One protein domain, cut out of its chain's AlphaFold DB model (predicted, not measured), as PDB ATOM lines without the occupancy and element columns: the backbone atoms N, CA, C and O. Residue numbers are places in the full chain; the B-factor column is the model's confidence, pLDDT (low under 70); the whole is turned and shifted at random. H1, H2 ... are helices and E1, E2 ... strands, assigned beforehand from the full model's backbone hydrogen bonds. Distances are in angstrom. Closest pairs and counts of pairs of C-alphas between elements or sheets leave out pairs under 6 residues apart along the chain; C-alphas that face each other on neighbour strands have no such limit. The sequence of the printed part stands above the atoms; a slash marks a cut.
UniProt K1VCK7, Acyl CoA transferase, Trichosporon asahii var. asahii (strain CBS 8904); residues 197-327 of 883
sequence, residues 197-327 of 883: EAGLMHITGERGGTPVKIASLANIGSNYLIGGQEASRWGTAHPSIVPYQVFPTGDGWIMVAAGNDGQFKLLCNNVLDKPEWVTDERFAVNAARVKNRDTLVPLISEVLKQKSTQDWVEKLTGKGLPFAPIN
ATOM      1  N   GLU A 197     238.068 328.676 260.681       59.50
ATOM      2  CA  GLU A 197     238.104 329.144 259.287       59.50
ATOM      3  C   GLU A 197     236.979 328.578 258.415       59.50
ATOM      4  O   GLU A 197     236.451 329.305 257.576       59.50
ATOM      5  N   ALA A 198     236.520 327.348 258.663       59.75
ATOM      6  CA  ALA A 198     235.345 326.779 257.997       59.75
ATOM      7  C   ALA A 198     234.006 327.394 258.479       59.75
ATOM      8  O   ALA A 198     232.934 326.877 258.178       59.75
ATOM      9  N   GLY A 199     234.042 328.481 259.262       54.06
ATOM     10  CA  GLY A 199     232.859 329.189 259.773       54.06
ATOM     11  C   GLY A 199     232.114 328.457 260.897       54.06
ATOM     12  O   GLY A 199     231.151 328.982 261.454       54.06
ATOM     13  N   LEU A 200     232.570 327.272 261.292       63.19
ATOM     14  CA  LEU A 200     231.834 326.364 262.169       63.19
ATOM     15  C   LEU A 200     231.760 326.910 263.607       63.19
ATOM     16  O   LEU A 200     230.704 326.873 264.248       63.19
ATOM     17  N   MET A 201     232.832 327.553 264.081       69.00
ATOM     18  CA  MET A 201     232.784 328.315 265.333       69.00
ATOM     19  C   MET A 201     231.867 329.545 265.247       69.00
ATOM     20  O   MET A 201     231.283 329.934 266.259       69.00
ATOM     21  N   HIS A 202     231.695 330.171 264.071       68.06
ATOM     22  CA  HIS A 202     230.822 331.347 263.930       68.06
ATOM     23  C   HIS A 202     229.363 331.007 264.247       68.06
ATOM     24  O   HIS A 202     228.663 331.842 264.815       68.06
ATOM     25  N   ILE A 203     228.911 329.800 263.909       62.19
ATOM     26  CA  ILE A 203     227.518 329.350 264.065       62.19
ATOM     27  C   ILE A 203     227.258 328.604 265.383       62.19
ATOM     28  O   ILE A 203     226.107 328.315 265.708       62.19
ATOM     29  N   THR A 204     228.298 328.378 266.191       70.94
ATOM     30  CA  THR A 204     228.233 327.593 267.433       70.94
ATOM     31  C   THR A 204     228.415 328.467 268.672       70.94
ATOM     32  O   THR A 204     229.232 329.389 268.689       70.94
ATOM     33  N   GLY A 205     227.644 328.183 269.725       77.25
ATOM     34  CA  GLY A 205     227.565 329.005 270.937       77.25
ATOM     35  C   GLY A 205     226.358 329.946 270.946       77.25
ATOM     36  O   GLY A 205     225.410 329.776 270.179       77.25
ATOM     37  N   GLU A 206     226.369 330.932 271.842       78.12
ATOM     38  CA  GLU A 206     225.232 331.833 272.076       78.12
ATOM     39  C   GLU A 206     225.156 333.003 271.082       78.12
ATOM     40  O   GLU A 206     226.167 333.517 270.588       78.12
ATOM     41  N   ARG A 207     223.932 333.483 270.819       73.31
ATOM     42  CA  ARG A 207     223.692 334.662 269.977       73.31
ATOM     43  C   ARG A 207     224.252 335.914 270.654       73.31
ATOM     44  O   ARG A 207     223.859 336.249 271.763       73.31
ATOM     45  N   GLY A 208     225.182 336.601 269.990       73.06
ATOM     46  CA  GLY A 208     225.919 337.731 270.573       73.06
ATOM     47  C   GLY A 208     227.083 337.331 271.493       73.06
ATOM     48  O   GLY A 208     227.962 338.155 271.730       73.06
ATOM     49  N   GLY A 209     227.148 336.071 271.934       75.50
ATOM     50  CA  GLY A 209     228.307 335.501 272.624       75.50
ATOM     51  C   GLY A 209     229.501 335.266 271.692       75.50
ATOM     52  O   GLY A 209     229.416 335.452 270.472       75.50
ATOM     53  N   THR A 210     230.626 334.844 272.268       75.69
ATOM     54  CA  THR A 210     231.831 334.449 271.521       75.69
ATOM     55  C   THR A 210     231.603 333.169 270.700       75.69
ATOM     56  O   THR A 210     230.836 332.316 271.142       75.69
ATOM     57  N   PRO A 211     232.284 332.996 269.549       74.38
ATOM     58  CA  PRO A 211     232.370 331.719 268.827       74.38
ATOM     59  C   PRO A 211     232.828 330.550 269.722       74.38
ATOM     60  O   PRO A 211     233.697 330.743 270.575       74.38
ATOM     61  N   VAL A 212     232.273 329.346 269.526       75.81
ATOM     62  CA  VAL A 212     232.531 328.145 270.360       75.81
ATOM     63  C   VAL A 212     232.882 326.925 269.491       75.81
ATOM     64  O   VAL A 212     232.471 326.854 268.340       75.81
ATOM     65  N   LYS A 213     233.643 325.967 270.040       63.88
ATOM     66  CA  LYS A 213     234.014 324.698 269.381       63.88
ATOM     67  C   LYS A 213     232.785 323.808 269.075       63.88
ATOM     68  O   LYS A 213     231.823 323.795 269.844       63.88
ATOM     69  N   ILE A 214     232.833 323.060 267.972       66.31
ATOM     70  CA  ILE A 214     231.781 322.192 267.411       66.31
ATOM     71  C   ILE A 214     231.640 320.841 268.133       66.31
ATOM     72  O   ILE A 214     232.574 320.334 268.750       66.31
ATOM     73  N   ALA A 215     230.459 320.222 267.975       56.84
ATOM     74  CA  ALA A 215     230.225 318.800 268.255       56.84
ATOM     75  C   ALA A 215     229.584 318.012 267.083       56.84
ATOM     76  O   ALA A 215     229.891 316.837 266.909       56.84
ATOM     77  N   SER A 216     228.698 318.617 266.275       54.50
ATOM     78  CA  SER A 216     228.165 318.030 265.026       54.50
ATOM     79  C   SER A 216     227.461 319.093 264.165       54.50
ATOM     80  O   SER A 216     227.113 320.154 264.681       54.50
ATOM     81  N   LEU A 217     227.251 318.818 262.869       54.25
ATOM     82  CA  LEU A 217     226.847 319.825 261.869       54.25
ATOM     83  C   LEU A 217     225.782 319.414 260.845       54.25
ATOM     84  O   LEU A 217     225.272 320.300 260.160       54.25
ATOM     85  N   ALA A 218     225.440 318.124 260.726       38.84
ATOM     86  CA  ALA A 218     224.693 317.580 259.581       38.84
ATOM     87  C   ALA A 218     223.469 318.430 259.172       38.84
ATOM     88  O   ALA A 218     223.379 318.887 258.036       38.84
ATOM     89  N   ASN A 219     222.588 318.739 260.129       40.94
ATOM     90  CA  ASN A 219     221.357 319.496 259.880       40.94
ATOM     91  C   ASN A 219     221.599 320.955 259.442       40.94
ATOM     92  O   ASN A 219     220.772 321.519 258.731       40.94
ATOM     93  N   ILE A 220     222.696 321.589 259.876       55.62
ATOM     94  CA  ILE A 220     222.985 322.994 259.545       55.62
ATOM     95  C   ILE A 220     223.608 323.085 258.150       55.62
ATOM     96  O   ILE A 220     223.182 323.921 257.354       55.62
ATOM     97  N   GLY A 221     224.529 322.171 257.818       51.28
ATOM     98  CA  GLY A 221     225.072 322.046 256.461       51.28
ATOM     99  C   GLY A 221     223.969 321.809 255.425       51.28
ATOM    100  O   GLY A 221     223.916 322.505 254.414       51.28
ATOM    101  N   SER A 222     223.017 320.911 255.713       39.25
ATOM    102  CA  SER A 222     221.858 320.680 254.837       39.25
ATOM    103  C   SER A 222     221.005 321.934 254.606       39.25
ATOM    104  O   SER A 222     220.559 322.147 253.482       39.25
ATOM    105  N   ASN A 223     220.795 322.786 255.617       41.47
ATOM    106  CA  ASN A 223     219.995 324.009 255.455       41.47
ATOM    107  C   ASN A 223     220.646 325.012 254.488       41.47
ATOM    108  O   ASN A 223     219.947 325.592 253.656       41.47
ATOM    109  N   TYR A 224     221.969 325.182 254.556       51.38
ATOM    110  CA  TYR A 224     222.703 326.030 253.614       51.38
ATOM    111  C   TYR A 224     222.702 325.426 252.203       51.38
ATOM    112  O   TYR A 224     222.294 326.084 251.250       51.38
ATOM    113  N   LEU A 225     223.080 324.148 252.076       37.88
ATOM    114  CA  LEU A 225     223.225 323.462 250.784       37.88
ATOM    115  C   LEU A 225     221.901 323.303 250.014       37.88
ATOM    116  O   LEU A 225     221.920 323.264 248.786       37.88
ATOM    117  N   ILE A 226     220.765 323.200 250.711       38.22
ATOM    118  CA  ILE A 226     219.437 323.017 250.094       38.22
ATOM    119  C   ILE A 226     218.672 324.346 249.981       38.22
ATOM    120  O   ILE A 226     217.926 324.541 249.024       38.22
ATOM    121  N   GLY A 227     218.819 325.248 250.960       39.88
ATOM    122  CA  GLY A 227     218.012 326.469 251.074       39.88
ATOM    123  C   GLY A 227     218.742 327.782 250.781       39.88
ATOM    124  O   GLY A 227     218.098 328.828 250.792       39.88
ATOM    125  N   GLY A 228     220.065 327.766 250.579       44.12
ATOM    126  CA  GLY A 228     220.885 328.972 250.397       44.12
ATOM    127  C   GLY A 228     220.917 329.909 251.614       44.12
ATOM    128  O   GLY A 228     221.354 331.053 251.502       44.12
ATOM    129  N   GLN A 229     220.422 329.457 252.772       47.41
ATOM    130  CA  GLN A 229     220.263 330.291 253.959       47.41
ATOM    131  C   GLN A 229     221.506 330.223 254.848       47.41
ATOM    132  O   GLN A 229     221.842 329.166 255.382       47.41
ATOM    133  N   GLU A 230     222.147 331.375 255.050       68.25
ATOM    134  CA  GLU A 230     223.265 331.517 255.983       68.25
ATOM    135  C   GLU A 230     222.831 331.253 257.437       68.25
ATOM    136  O   GLU A 230     221.742 331.647 257.877       68.25
ATOM    137  N   ALA A 231     223.690 330.571 258.187       61.00
ATOM    138  CA  ALA A 231     223.417 330.109 259.537       61.00
ATOM    139  C   ALA A 231     223.806 331.147 260.610       61.00
ATOM    140  O   ALA A 231     224.530 332.113 260.385       61.00
ATOM    141  N   SER A 232     223.286 330.965 261.824       68.06
ATOM    142  CA  SER A 232     223.526 331.872 262.954       68.06
ATOM    143  C   SER A 232     223.522 331.124 264.288       68.06
ATOM    144  O   SER A 232     223.054 329.991 264.372       68.06
ATOM    145  N   ARG A 233     224.071 331.756 265.335       73.19
ATOM    146  CA  ARG A 233     224.190 331.162 266.677       73.19
ATOM    147  C   ARG A 233     222.838 331.050 267.377       73.19
ATOM    148  O   ARG A 233     222.187 332.066 267.622       73.19
ATOM    149  N   TRP A 234     222.477 329.826 267.765       62.25
ATOM    150  CA  TRP A 234     221.236 329.487 268.480       62.25
ATOM    151  C   TRP A 234     221.463 328.872 269.873       62.25
ATOM    152  O   TRP A 234     220.501 328.478 270.536       62.25
ATOM    153  N   GLY A 235     222.712 328.763 270.339       77.19
ATOM    154  CA  GLY A 235     223.041 327.995 271.541       77.19
ATOM    155  C   GLY A 235     222.688 326.520 271.345       77.19
ATOM    156  O   GLY A 235     223.222 325.864 270.457       77.19
ATOM    157  N   THR A 236     221.764 326.010 272.157       79.38
ATOM    158  CA  THR A 236     221.238 324.637 272.063       79.38
ATOM    159  C   THR A 236     219.911 324.534 271.304       79.38
ATOM    160  O   THR A 236     219.345 323.443 271.210       79.38
ATOM    161  N   ALA A 237     219.371 325.648 270.800       81.44
ATOM    162  CA  ALA A 237     218.037 325.679 270.217       81.44
ATOM    163  C   ALA A 237     218.013 325.301 268.734       81.44
ATOM    164  O   ALA A 237     218.843 325.737 267.939       81.44
ATOM    165  N   HIS A 238     216.995 324.539 268.336       77.31
ATOM    166  CA  HIS A 238     216.727 324.276 266.929       77.31
ATOM    167  C   HIS A 238     216.254 325.570 266.232       77.31
ATOM    168  O   HIS A 238     215.413 326.290 266.789       77.31
ATOM    169  N   PRO A 239     216.724 325.885 265.009       75.31
ATOM    170  CA  PRO A 239     216.287 327.087 264.298       75.31
ATOM    171  C   PRO A 239     214.781 327.042 263.998       75.31
ATOM    172  O   PRO A 239     214.056 327.973 264.341       75.31
ATOM    173  N   SER A 240     214.298 325.926 263.446       78.62
ATOM    174  CA  SER A 240     212.963 325.823 262.829       78.62
ATOM    175  C   SER A 240     211.905 325.100 263.677       78.62
ATOM    176  O   SER A 240     210.813 324.825 263.184       78.62
ATOM    177  N   ILE A 241     212.216 324.728 264.925       75.00
ATOM    178  CA  ILE A 241     211.307 323.973 265.810       75.00
ATOM    179  C   ILE A 241     211.388 324.557 267.220       75.00
ATOM    180  O   ILE A 241     212.481 324.760 267.744       75.00
ATOM    181  N   VAL A 242     210.235 324.818 267.838       87.00
ATOM    182  CA  VAL A 242     210.135 325.345 269.207       87.00
ATOM    183  C   VAL A 242     208.980 324.643 269.935       87.00
ATOM    184  O   VAL A 242     207.913 324.508 269.339       87.00
ATOM    185  N   PRO A 243     209.121 324.244 271.215       88.44
ATOM    186  CA  PRO A 243     210.360 324.167 271.988       88.44
ATOM    187  C   PRO A 243     211.199 322.936 271.601       88.44
ATOM    188  O   PRO A 243     210.764 321.795 271.749       88.44
ATOM    189  N   TYR A 244     212.423 323.179 271.133       86.88
ATOM    190  CA  TYR A 244     213.438 322.152 270.886       86.88
ATOM    191  C   TYR A 244     214.796 322.732 271.284       86.88
ATOM    192  O   TYR A 244     215.487 323.327 270.456       86.88
ATOM    193  N   GLN A 245     215.121 322.663 272.576       85.19
ATOM    194  CA  GLN A 245     216.325 323.267 273.159       85.19
ATOM    195  C   GLN A 245     216.584 322.780 274.589       85.19
ATOM    196  O   GLN A 245     215.749 322.096 275.187       85.19
ATOM    197  N   VAL A 246     217.719 323.192 275.158       88.94
ATOM    198  CA  VAL A 246     217.982 323.062 276.594       88.94
ATOM    199  C   VAL A 246     217.327 324.213 277.361       88.94
ATOM    200  O   VAL A 246     217.355 325.368 276.927       88.94
ATOM    201  N   PHE A 247     216.758 323.877 278.515       92.50
ATOM    202  CA  PHE A 247     216.196 324.789 279.505       92.50
ATOM    203  C   PHE A 247     216.895 324.586 280.859       92.50
ATOM    204  O   PHE A 247     217.302 323.457 281.162       92.50
ATOM    205  N   PRO A 248     217.037 325.638 281.684       95.31
ATOM    206  CA  PRO A 248     217.471 325.487 283.067       95.31
ATOM    207  C   PRO A 248     216.382 324.808 283.906       95.31
ATOM    208  O   PRO A 248     215.186 324.952 283.641       95.31
ATOM    209  N   THR A 249     216.813 324.106 284.944       96.19
ATOM    210  CA  THR A 249     215.966 323.552 286.007       96.19
ATOM    211  C   THR A 249     216.335 324.215 287.341       96.19
ATOM    212  O   THR A 249     217.112 325.172 287.361       96.19
ATOM    213  N   GLY A 250     215.784 323.751 288.465       94.94
ATOM    214  CA  GLY A 250     216.141 324.262 289.795       94.94
ATOM    215  C   GLY A 250     217.571 323.927 290.252       94.94
ATOM    216  O   GLY A 250     218.079 324.580 291.160       94.94
ATOM    217  N   ASP A 251     218.223 322.932 289.640       93.19
ATOM    218  CA  ASP A 251     219.551 322.419 290.033       93.19
ATOM    219  C   ASP A 251     220.520 322.172 288.855       93.19
ATOM    220  O   ASP A 251     221.675 321.801 289.068       93.19
ATOM    221  N   GLY A 252     220.076 322.361 287.610       91.25
ATOM    222  CA  GLY A 252     220.819 321.952 286.423       91.25
ATOM    223  C   GLY A 252     220.130 322.335 285.115       91.25
ATOM    224  O   GLY A 252     219.669 323.464 284.941       91.25
ATOM    225  N   TRP A 253     220.109 321.399 284.161       90.69
ATOM    226  CA  TRP A 253     219.668 321.647 282.788       90.69
ATOM    227  C   TRP A 253     219.017 320.408 282.163       90.69
ATOM    228  O   TRP A 253     219.501 319.284 282.326       90.69
ATOM    229  N   ILE A 254     217.967 320.626 281.368       88.56
ATOM    230  CA  ILE A 254     217.239 319.574 280.651       88.56
ATOM    231  C   ILE A 254     216.991 319.963 279.188       88.56
ATOM    232  O   ILE A 254     216.492 321.045 278.883       88.56
ATOM    233  N   MET A 255     217.340 319.070 278.264       86.88
ATOM    234  CA  MET A 255     216.946 319.134 276.858       86.88
ATOM    235  C   MET A 255     215.485 318.703 276.728       86.88
ATOM    236  O   MET A 255     215.140 317.598 277.145       86.88
ATOM    237  N   VAL A 256     214.644 319.531 276.105       86.88
ATOM    238  CA  VAL A 256     213.244 319.209 275.783       86.88
ATOM    239  C   VAL A 256     213.010 319.454 274.296       86.88
ATOM    240  O   VAL A 256     213.341 320.522 273.779       86.88
ATOM    241  N   ALA A 257     212.442 318.461 273.608       79.19
ATOM    242  CA  ALA A 257     212.284 318.450 272.157       79.19
ATOM    243  C   ALA A 257     210.857 318.053 271.736       79.19
ATOM    244  O   ALA A 257     210.579 316.909 271.380       79.19
ATOM    245  N   ALA A 258     209.944 319.028 271.736       83.62
ATOM    246  CA  ALA A 258     208.607 318.880 271.163       83.62
ATOM    247  C   ALA A 258     208.664 319.109 269.641       83.62
ATOM    248  O   ALA A 258     208.437 320.212 269.145       83.62
ATOM    249  N   GLY A 259     208.981 318.048 268.895       73.00
ATOM    250  CA  GLY A 259     209.189 318.074 267.443       73.00
ATOM    251  C   GLY A 259     207.941 318.361 266.597       73.00
ATOM    252  O   GLY A 259     208.065 318.630 265.406       73.00
ATOM    253  N   ASN A 260     206.741 318.299 267.182       79.25
ATOM    254  CA  ASN A 260     205.474 318.568 266.500       79.25
ATOM    255  C   ASN A 260     204.394 319.096 267.463       79.25
ATOM    256  O   ASN A 260     204.553 319.071 268.685       79.25
ATOM    257  N   ASP A 261     203.264 319.546 266.911       88.81
ATOM    258  CA  ASP A 261     202.168 320.154 267.677       88.81
ATOM    259  C   ASP A 261     201.460 319.174 268.630       88.81
ATOM    260  O   ASP A 261     200.962 319.591 269.674       88.81
ATOM    261  N   GLY A 262     201.451 317.870 268.331       86.12
ATOM    262  CA  GLY A 262     200.946 316.839 269.246       86.12
ATOM    263  C   GLY A 262     201.844 316.660 270.474       86.12
ATOM    264  O   GLY A 262     201.357 316.561 271.598       86.12
ATOM    265  N   GLN A 263     203.162 316.709 270.277       83.31
ATOM    266  CA  GLN A 263     204.138 316.717 271.369       83.31
ATOM    267  C   GLN A 263     204.084 318.021 272.174       83.31
ATOM    268  O   GLN A 263     204.135 317.964 273.400       83.31
ATOM    269  N   PHE A 264     203.898 319.181 271.534       91.94
ATOM    270  CA  PHE A 264     203.696 320.441 272.259       91.94
ATOM    271  C   PHE A 264     202.435 320.395 273.137       91.94
ATOM    272  O   PHE A 264     202.494 320.748 274.313       91.94
ATOM    273  N   LYS A 265     201.327 319.850 272.614       93.88
ATOM    274  CA  LYS A 265     200.096 319.596 273.384       93.88
ATOM    275  C   LYS A 265     200.339 318.714 274.605       93.88
ATOM    276  O   LYS A 265     199.863 319.040 275.689       93.88
ATOM    277  N   LEU A 266     201.106 317.634 274.454       88.62
ATOM    278  CA  LEU A 266     201.435 316.741 275.566       88.62
ATOM    279  C   LEU A 266     202.341 317.426 276.603       88.62
ATOM    280  O   LEU A 266     202.109 317.286 277.802       88.62
ATOM    281  N   LEU A 267     203.332 318.206 276.163       91.62
ATOM    282  CA  LEU A 267     204.211 318.985 277.040       91.62
ATOM    283  C   LEU A 267     203.403 319.981 277.888       91.62
ATOM    284  O   LEU A 267     203.524 319.985 279.112       91.62
ATOM    285  N   CYS A 268     202.532 320.767 277.256       95.94
ATOM    286  CA  CYS A 268     201.641 321.710 277.928       95.94
ATOM    287  C   CYS A 268     200.686 321.019 278.911       95.94
ATOM    288  O   CYS A 268     200.672 321.364 280.091       95.94
ATOM    289  N   ASN A 269     199.930 320.017 278.455       92.19
ATOM    290  CA  ASN A 269     198.859 319.405 279.244       92.19
ATOM    291  C   ASN A 269     199.366 318.469 280.354       92.19
ATOM    292  O   ASN A 269     198.777 318.429 281.429       92.19
ATOM    293  N   ASN A 270     200.428 317.694 280.101       87.75
ATOM    294  CA  ASN A 270     200.810 316.552 280.943       87.75
ATOM    295  C   ASN A 270     202.147 316.753 281.686       87.75
ATOM    296  O   ASN A 270     202.553 315.864 282.449       87.75
ATOM    297  N   VAL A 271     202.869 317.856 281.443       89.81
ATOM    298  CA  VAL A 271     204.201 318.114 282.026       89.81
ATOM    299  C   VAL A 271     204.320 319.515 282.615       89.81
ATOM    300  O   VAL A 271     204.724 319.628 283.769       89.81
ATOM    301  N   LEU A 272     203.971 320.566 281.874       94.62
ATOM    302  CA  LEU A 272     204.101 321.953 282.340       94.62
ATOM    303  C   LEU A 272     202.870 322.455 283.110       94.62
ATOM    304  O   LEU A 272     202.935 323.524 283.703       94.62
ATOM    305  N   ASP A 273     201.777 321.686 283.109       94.44
ATOM    306  CA  ASP A 273     200.484 322.026 283.723       94.44
ATOM    307  C   ASP A 273     199.928 323.360 283.171       94.44
ATOM    308  O   ASP A 273     199.425 324.223 283.894       94.44
ATOM    309  N   LYS A 274     200.072 323.522 281.845       96.19
ATOM    310  CA  LYS A 274     199.805 324.739 281.065       96.19
ATOM    311  C   LYS A 274     198.931 324.493 279.824       96.19
ATOM    312  O   LYS A 274     199.370 324.762 278.701       96.19
ATOM    313  N   PRO A 275     197.704 323.956 279.981       96.12
ATOM    314  CA  PRO A 275     196.821 323.658 278.854       96.12
ATOM    315  C   PRO A 275     196.388 324.906 278.072       96.12
ATOM    316  O   PRO A 275     196.099 324.803 276.883       96.12
ATOM    317  N   GLU A 276     196.390 326.096 278.681       96.38
ATOM    318  CA  GLU A 276     195.994 327.341 278.014       96.38
ATOM    319  C   GLU A 276     196.921 327.716 276.839       96.38
ATOM    320  O   GLU A 276     196.476 328.315 275.859       96.38
ATOM    321  N   TRP A 277     198.191 327.289 276.876       96.88
ATOM    322  CA  TRP A 277     199.155 327.519 275.790       96.88
ATOM    323  C   TRP A 277     198.887 326.665 274.543       96.88
ATOM    324  O   TRP A 277     199.427 326.962 273.481       96.88
ATOM    325  N   VAL A 278     198.054 325.621 274.633       95.50
ATOM    326  CA  VAL A 278     197.662 324.801 273.470       95.50
ATOM    327  C   VAL A 278     196.754 325.568 272.513       95.50
ATOM    328  O   VAL A 278     196.817 325.362 271.300       95.50
ATOM    329  N   THR A 279     195.890 326.417 273.068       94.06
ATOM    330  CA  THR A 279     194.867 327.184 272.343       94.06
ATOM    331  C   THR A 279     195.282 328.622 272.045       94.06
ATOM    332  O   THR A 279     194.609 329.292 271.271       94.06
ATOM    333  N   ASP A 280     196.383 329.098 272.628       96.50
ATOM    334  CA  ASP A 280     196.967 330.403 272.316       96.50
ATOM    335  C   ASP A 280     197.446 330.434 270.854       96.50
ATOM    336  O   ASP A 280     198.315 329.653 270.455       96.50
ATOM    337  N   GLU A 281     196.906 331.349 270.045       95.62
ATOM    338  CA  GLU A 281     197.243 331.497 268.620       95.62
ATOM    339  C   GLU A 281     198.746 331.717 268.381       95.62
ATOM    340  O   GLU A 281     199.281 331.347 267.332       95.62
ATOM    341  N   ARG A 282     199.462 332.263 269.373       96.56
ATOM    342  CA  ARG A 282     200.915 332.459 269.317       96.56
ATOM    343  C   ARG A 282     201.687 331.145 269.386       96.56
ATOM    344  O   ARG A 282     202.845 331.124 268.964       96.56
ATOM    345  N   PHE A 283     201.086 330.074 269.912       97.31
ATOM    346  CA  PHE A 283     201.774 328.819 270.230       97.31
ATOM    347  C   PHE A 283     201.114 327.541 269.671       97.31
ATOM    348  O   PHE A 283     201.771 326.499 269.617       97.31
ATOM    349  N   ALA A 284     199.861 327.594 269.211       91.19
ATOM    350  CA  ALA A 284     199.094 326.419 268.780       91.19
ATOM    351  C   ALA A 284     199.781 325.568 267.685       91.19
ATOM    352  O   ALA A 284     199.678 324.340 267.706       91.19
ATOM    353  N   VAL A 285     200.523 326.206 266.768       88.75
ATOM    354  CA  VAL A 285     201.275 325.553 265.676       88.75
ATOM    355  C   VAL A 285     202.760 325.929 265.684       88.75
ATOM    356  O   VAL A 285     203.125 327.040 266.075       88.75
ATOM    357  N   ASN A 286     203.636 325.032 265.217       84.06
ATOM    358  CA  ASN A 286     205.094 325.232 265.274       84.06
ATOM    359  C   ASN A 286     205.566 326.539 264.610       84.06
ATOM    360  O   ASN A 286     206.420 327.222 265.164       84.06
ATOM    361  N   ALA A 287     204.985 326.933 263.473       81.81
ATOM    362  CA  ALA A 287     205.332 328.195 262.808       81.81
ATOM    363  C   ALA A 287     205.065 329.425 263.703       81.81
ATOM    364  O   ALA A 287     205.867 330.360 263.736       81.81
ATOM    365  N   ALA A 288     203.985 329.395 264.491       91.31
ATOM    366  CA  ALA A 288     203.687 330.428 265.475       91.31
ATOM    367  C   ALA A 288     204.672 330.366 266.659       91.31
ATOM    368  O   ALA A 288     205.210 331.401 267.048       91.31
ATOM    369  N   ARG A 289     205.013 329.169 267.164       96.44
ATOM    370  CA  ARG A 289     206.027 329.004 268.231       96.44
ATOM    371  C   ARG A 289     207.419 329.480 267.821       96.44
ATOM    372  O   ARG A 289     208.116 330.053 268.650       96.44
ATOM    373  N   VAL A 290     207.812 329.293 266.560       87.38
ATOM    374  CA  VAL A 290     209.066 329.830 266.003       87.38
ATOM    375  C   VAL A 290     209.016 331.360 265.934       87.38
ATOM    376  O   VAL A 290     209.956 332.012 266.386       87.38
ATOM    377  N   LYS A 291     207.910 331.944 265.444       91.38
ATOM    378  CA  LYS A 291     207.711 333.406 265.381       91.38
ATOM    379  C   LYS A 291     207.687 334.067 266.767       91.38
ATOM    380  O   LYS A 291     208.223 335.156 266.927       91.38
ATOM    381  N   ASN A 292     207.090 333.410 267.760       96.00
ATOM    382  CA  ASN A 292     206.904 333.925 269.122       96.00
ATOM    383  C   ASN A 292     207.889 333.307 270.139       96.00
ATOM    384  O   ASN A 292     207.614 333.297 271.345       96.00
ATOM    385  N   ARG A 293     209.032 332.772 269.678       94.25
ATOM    386  CA  ARG A 293     209.968 332.001 270.520       94.25
ATOM    387  C   ARG A 293     210.489 332.799 271.714       94.25
ATOM    388  O   ARG A 293     210.558 332.261 272.813       94.25
ATOM    389  N   ASP A 294     210.741 334.090 271.514       92.94
ATOM    390  CA  ASP A 294     211.261 335.005 272.535       92.94
ATOM    391  C   ASP A 294     210.232 335.297 273.651       92.94
ATOM    392  O   ASP A 294     210.588 335.828 274.696       92.94
ATOM    393  N   THR A 295     208.962 334.910 273.464       96.38
ATOM    394  CA  THR A 295     207.929 334.886 274.519       96.38
ATOM    395  C   THR A 295     207.752 333.487 275.115       96.38
ATOM    396  O   THR A 295     207.700 333.339 276.334       96.38
ATOM    397  N   LEU A 296     207.673 332.443 274.281       97.19
ATOM    398  CA  LEU A 296     207.381 331.081 274.749       97.19
ATOM    399  C   LEU A 296     208.542 330.445 275.531       97.19
ATOM    400  O   LEU A 296     208.314 329.732 276.506       97.19
ATOM    401  N   VAL A 297     209.785 330.687 275.114       95.88
ATOM    402  CA  VAL A 297     210.972 330.080 275.735       95.88
ATOM    403  C   VAL A 297     211.169 330.562 277.181       95.88
ATOM    404  O   VAL A 297     211.335 329.700 278.045       95.88
ATOM    405  N   PRO A 298     211.065 331.872 277.505       96.75
ATOM    406  CA  PRO A 298     211.019 332.331 278.893       96.75
ATOM    407  C   PRO A 298     209.885 331.702 279.710       96.75
ATOM    408  O   PRO A 298     210.134 331.231 280.812       96.75
ATOM    409  N   LEU A 299     208.665 331.614 279.164       97.50
ATOM    410  CA  LEU A 299     207.523 331.024 279.878       97.50
ATOM    411  C   LEU A 299     207.759 329.551 280.256       97.50
ATOM    412  O   LEU A 299     207.485 329.161 281.389       97.50
ATOM    413  N   ILE A 300     208.314 328.743 279.347       96.44
ATOM    414  CA  ILE A 300     208.694 327.348 279.640       96.44
ATOM    415  C   ILE A 300     209.837 327.297 280.670       96.44
ATOM    416  O   ILE A 300     209.806 326.469 281.579       96.44
ATOM    417  N   SER A 301     210.818 328.198 280.560       96.12
ATOM    418  CA  SER A 301     211.951 328.312 281.490       96.12
ATOM    419  C   SER A 301     211.494 328.596 282.928       96.12
ATOM    420  O   SER A 301     211.912 327.898 283.849       96.12
ATOM    421  N   GLU A 302     210.569 329.540 283.134       97.00
ATOM    422  CA  GLU A 302     210.030 329.851 284.469       97.00
ATOM    423  C   GLU A 302     209.168 328.731 285.072       97.00
ATOM    424  O   GLU A 302     208.975 328.711 286.287       97.00
ATOM    425  N   VAL A 303     208.677 327.776 284.271       97.31
ATOM    426  CA  VAL A 303     208.069 326.538 284.792       97.31
ATOM    427  C   VAL A 303     209.150 325.518 285.152       97.31
ATOM    428  O   VAL A 303     209.147 324.993 286.264       97.31
ATOM    429  N   LEU A 304     210.109 325.253 284.258       96.00
ATOM    430  CA  LEU A 304     211.129 324.215 284.470       96.00
ATOM    431  C   LEU A 304     212.118 324.545 285.605       96.00
ATOM    432  O   LEU A 304     212.582 323.636 286.291       96.00
ATOM    433  N   LYS A 305     212.361 325.820 285.917       97.56
ATOM    434  CA  LYS A 305     213.136 326.226 287.108       97.56
ATOM    435  C   LYS A 305     212.526 325.795 288.451       97.56
ATOM    436  O   LYS A 305     213.232 325.782 289.451       97.56
ATOM    437  N   GLN A 306     211.233 325.461 288.507       97.06
ATOM    438  CA  GLN A 306     210.511 325.245 289.772       97.06
ATOM    439  C   GLN A 306     210.797 323.895 290.450       97.06
ATOM    440  O   GLN A 306     210.340 323.677 291.570       97.06
ATOM    441  N   LYS A 307     211.502 322.972 289.780       97.06
ATOM    442  CA  LYS A 307     211.812 321.624 290.289       97.06
ATOM    443  C   LYS A 307     213.203 321.163 289.858       97.06
ATOM    444  O   LYS A 307     213.791 321.752 288.947       97.06
ATOM    445  N   SER A 308     213.716 320.109 290.493       97.50
ATOM    446  CA  SER A 308     215.005 319.512 290.132       97.50
ATOM    447  C   SER A 308     214.979 318.909 288.724       97.50
ATOM    448  O   SER A 308     213.928 318.587 288.165       97.50
ATOM    449  N   THR A 309     216.159 318.697 288.150       91.69
ATOM    450  CA  THR A 309     216.324 317.973 286.886       91.69
ATOM    451  C   THR A 309     215.732 316.566 286.981       91.69
ATOM    452  O   THR A 309     215.119 316.100 286.021       91.69
ATOM    453  N   GLN A 310     215.849 315.916 288.142       91.62
ATOM    454  CA  GLN A 310     215.314 314.576 288.377       91.62
ATOM    455  C   GLN A 310     213.775 314.558 288.403       91.62
ATOM    456  O   GLN A 310     213.178 313.717 287.733       91.62
ATOM    457  N   ASP A 311     213.127 315.529 289.063       96.12
ATOM    458  CA  ASP A 311     211.658 315.670 289.059       96.12
ATOM    459  C   ASP A 311     211.099 315.764 287.629       96.12
ATOM    460  O   ASP A 311     210.047 315.200 287.313       96.12
ATOM    461  N   TRP A 312     211.797 316.487 286.745       93.25
ATOM    462  CA  TRP A 312     211.397 316.613 285.344       93.25
ATOM    463  C   TRP A 312     211.682 315.356 284.533       93.25
ATOM    464  O   TRP A 312     210.831 314.972 283.734       93.25
ATOM    465  N   VAL A 313     212.820 314.691 284.753       85.56
ATOM    466  CA  VAL A 313     213.117 313.381 284.148       85.56
ATOM    467  C   VAL A 313     212.018 312.375 284.495       85.56
ATOM    468  O   VAL A 313     211.501 311.700 283.602       85.56
ATOM    469  N   GLU A 314     211.580 312.322 285.751       91.81
ATOM    470  CA  GLU A 314     210.481 311.460 286.194       91.81
ATOM    471  C   GLU A 314     209.132 311.905 285.614       91.81
ATOM    472  O   GLU A 314     208.404 311.081 285.053       91.81
ATOM    473  N   LYS A 315     208.810 313.210 285.628       91.50
ATOM    474  CA  LYS A 315     207.558 313.721 285.036       91.50
ATOM    475  C   LYS A 315     207.514 313.594 283.503       91.50
ATOM    476  O   LYS A 315     206.410 313.630 282.957       91.50
ATOM    477  N   LEU A 316     208.639 313.436 282.803       83.38
ATOM    478  CA  LEU A 316     208.712 313.240 281.344       83.38
ATOM    479  C   LEU A 316     208.823 311.764 280.917       83.38
ATOM    480  O   LEU A 316     208.405 311.416 279.808       83.38
ATOM    481  N   THR A 317     209.358 310.889 281.772       80.88
ATOM    482  CA  THR A 317     209.578 309.467 281.459       80.88
ATOM    483  C   THR A 317     208.282 308.764 281.040       80.88
ATOM    484  O   THR A 317     207.217 308.962 281.618       80.88
ATOM    485  N   GLY A 318     208.361 307.946 279.986       76.56
ATOM    486  CA  GLY A 318     207.231 307.170 279.456       76.56
ATOM    487  C   GLY A 318     206.178 307.967 278.671       76.56
ATOM    488  O   GLY A 318     205.319 307.357 278.040       76.56
ATOM    489  N   LYS A 319     206.241 309.306 278.634       77.00
ATOM    490  CA  LYS A 319     205.188 310.157 278.041       77.00
ATOM    491  C   LYS A 319     205.302 310.420 276.530       77.00
ATOM    492  O   LYS A 319     204.599 311.279 276.010       77.00
ATOM    493  N   GLY A 320     206.183 309.726 275.807       69.75
ATOM    494  CA  GLY A 320     206.337 309.890 274.348       69.75
ATOM    495  C   GLY A 320     206.951 311.227 273.891       69.75
ATOM    496  O   GLY A 320     206.960 311.530 272.696       69.75
ATOM    497  N   LEU A 321     207.479 312.020 274.828       74.50
ATOM    498  CA  LEU A 321     208.271 313.217 274.558       74.50
ATOM    499  C   LEU A 321     209.765 312.867 274.479       74.50
ATOM    500  O   LEU A 321     210.266 312.189 275.374       74.50
ATOM    501  N   PRO A 322     210.499 313.351 273.465       73.69
ATOM    502  CA  PRO A 322     211.957 313.374 273.477       73.69
ATOM    503  C   PRO A 322     212.494 314.398 274.493       73.69
ATOM    504  O   PRO A 322     212.185 315.591 274.423       73.69
ATOM    505  N   PHE A 323     213.320 313.933 275.431       84.69
ATOM    506  CA  PHE A 323     214.025 314.757 276.417       84.69
ATOM    507  C   PHE A 323     215.327 314.074 276.866       84.69
ATOM    508  O   PHE A 323     215.493 312.870 276.664       84.69
ATOM    509  N   ALA A 324     216.232 314.824 277.500       74.25
ATOM    510  CA  ALA A 324     217.388 314.271 278.216       74.25
ATOM    511  C   ALA A 324     217.927 315.261 279.269       74.25
ATOM    512  O   ALA A 324     217.974 316.459 278.988       74.25
ATOM    513  N   PRO A 325     218.390 314.809 280.450       84.81
ATOM    514  CA  PRO A 325     219.187 315.649 281.344       84.81
ATOM    515  C   PRO A 325     220.567 315.929 280.725       84.81
ATOM    516  O   PRO A 325     221.116 315.087 280.006       84.81
ATOM    517  N   ILE A 326     221.157 317.091 281.014       82.31
ATOM    518  CA  ILE A 326     222.511 317.419 280.538       82.31
ATOM    519  C   ILE A 326     223.554 316.787 281.462       82.31
ATOM    520  O   ILE A 326     223.971 317.361 282.466       82.31
ATOM    521  N   ASN A 327     223.962 315.572 281.103       67.81
ATOM    522  CA  ASN A 327     224.964 314.801 281.829       67.81
ATOM    523  C   ASN A 327     226.379 315.370 281.641       67.81
ATOM    524  O   ASN A 327     226.826 315.606 280.518       67.81
TER     525      ASN A 327
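Overview. This is residues 197 to 327 of the 883 residues of the protein "Acyl CoA transferase" of Trichosporon asahii var. asahii (strain CBS 8904) (UniProt K1VCK7). A small three-stranded sheet with H6 and H7 on one face makes the main body together with H3, H4 and H5, and a looser part with H1 and H2, residues 197 to about 232, lies off at one end of the longest axis. H6 lies beside edge strand E1 and H7 over E2 and E3, while H3, which only grazes the sheet, touches H4 at the end of the body far from H1, and H5 is not on the sheet but near H3 and H6. The printed part has 131 residues with seven named helices and three named strands, in the order H1 H2 E1 E2 H3 H4 H5 H6 H7 E3. The sheet runs E1 E2 E3, antiparallel throughout, and the class is mostly helix. The whole is compact, with a radius of gyration of the C-alphas of 15.4 A and spans of 45 by 32 by 26 A.

Arrangement. E1, residues 244 to 248, and E2, residues 253 to 257, form a hairpin, with N 245 and O 256 3.0 A apart, within hydrogen-bond range. E3, residues 323 to 325, is antiparallel to E2, with N 255 and O 324 at 2.8 A. H7, residues 309 to 316, is on the sheet at a height of 8.6 A, over E3 and only just over E2, on which 3 of its C-alphas fall; it runs along the strands, at 14 degrees to E3 on the local plane. H6, residues 293 to 304, is on the same face at a height of 5.4 A, over none of the strands, but only just: 2 of its C-alphas fall on E1. The closest C-alphas of E1 and H6 are those of Phe 247 and Ser 301, 5.9 A apart. H3, residues 261 to 270, only grazes the sheet with residues 263 to 267. It touches H4, residues 276 to 279, closest at the C-alphas of Lys 265 and Val 278, 5.7 A. H5, residues 286 to 291, is close to H6 but not clearly touching, closest at the C-alphas of Arg 289 and Leu 296, 7.0 A. H1, residues 200 to 203, and H2, residues 218 to 227, are apart from each other and not on the sheet. Each O i to N i+4 pair is within hydrogen-bond range in H2, H3, H5 and H7, and 7 of 8 in H6; H1 and H4 are too short for one.

Along the chain. E1 begins at C-alpha 244 (213.438, 322.152, 270.886); E1 and E2 are each 13.3 A long, E3 7.2 A. H6 is 16.0 A long, H2 14.0 A, H3 13.8 A and H7 10.5 A. H1 begins at C-alpha 200 (231.834, 326.364, 262.169), and E3 ends at C-alpha 325 (219.187, 315.649, 281.344).

Size, cuts and confidence. The C-alphas farthest apart, those of Glu 197 and Glu 276, are 46.1 A apart. The printed part has no cut; the links H1 to H2 and H2 to E1 are long. Mean pLDDT of the printed part is 80.5; 30 residues are under 70, among them 197 to 203 and 213 to 232.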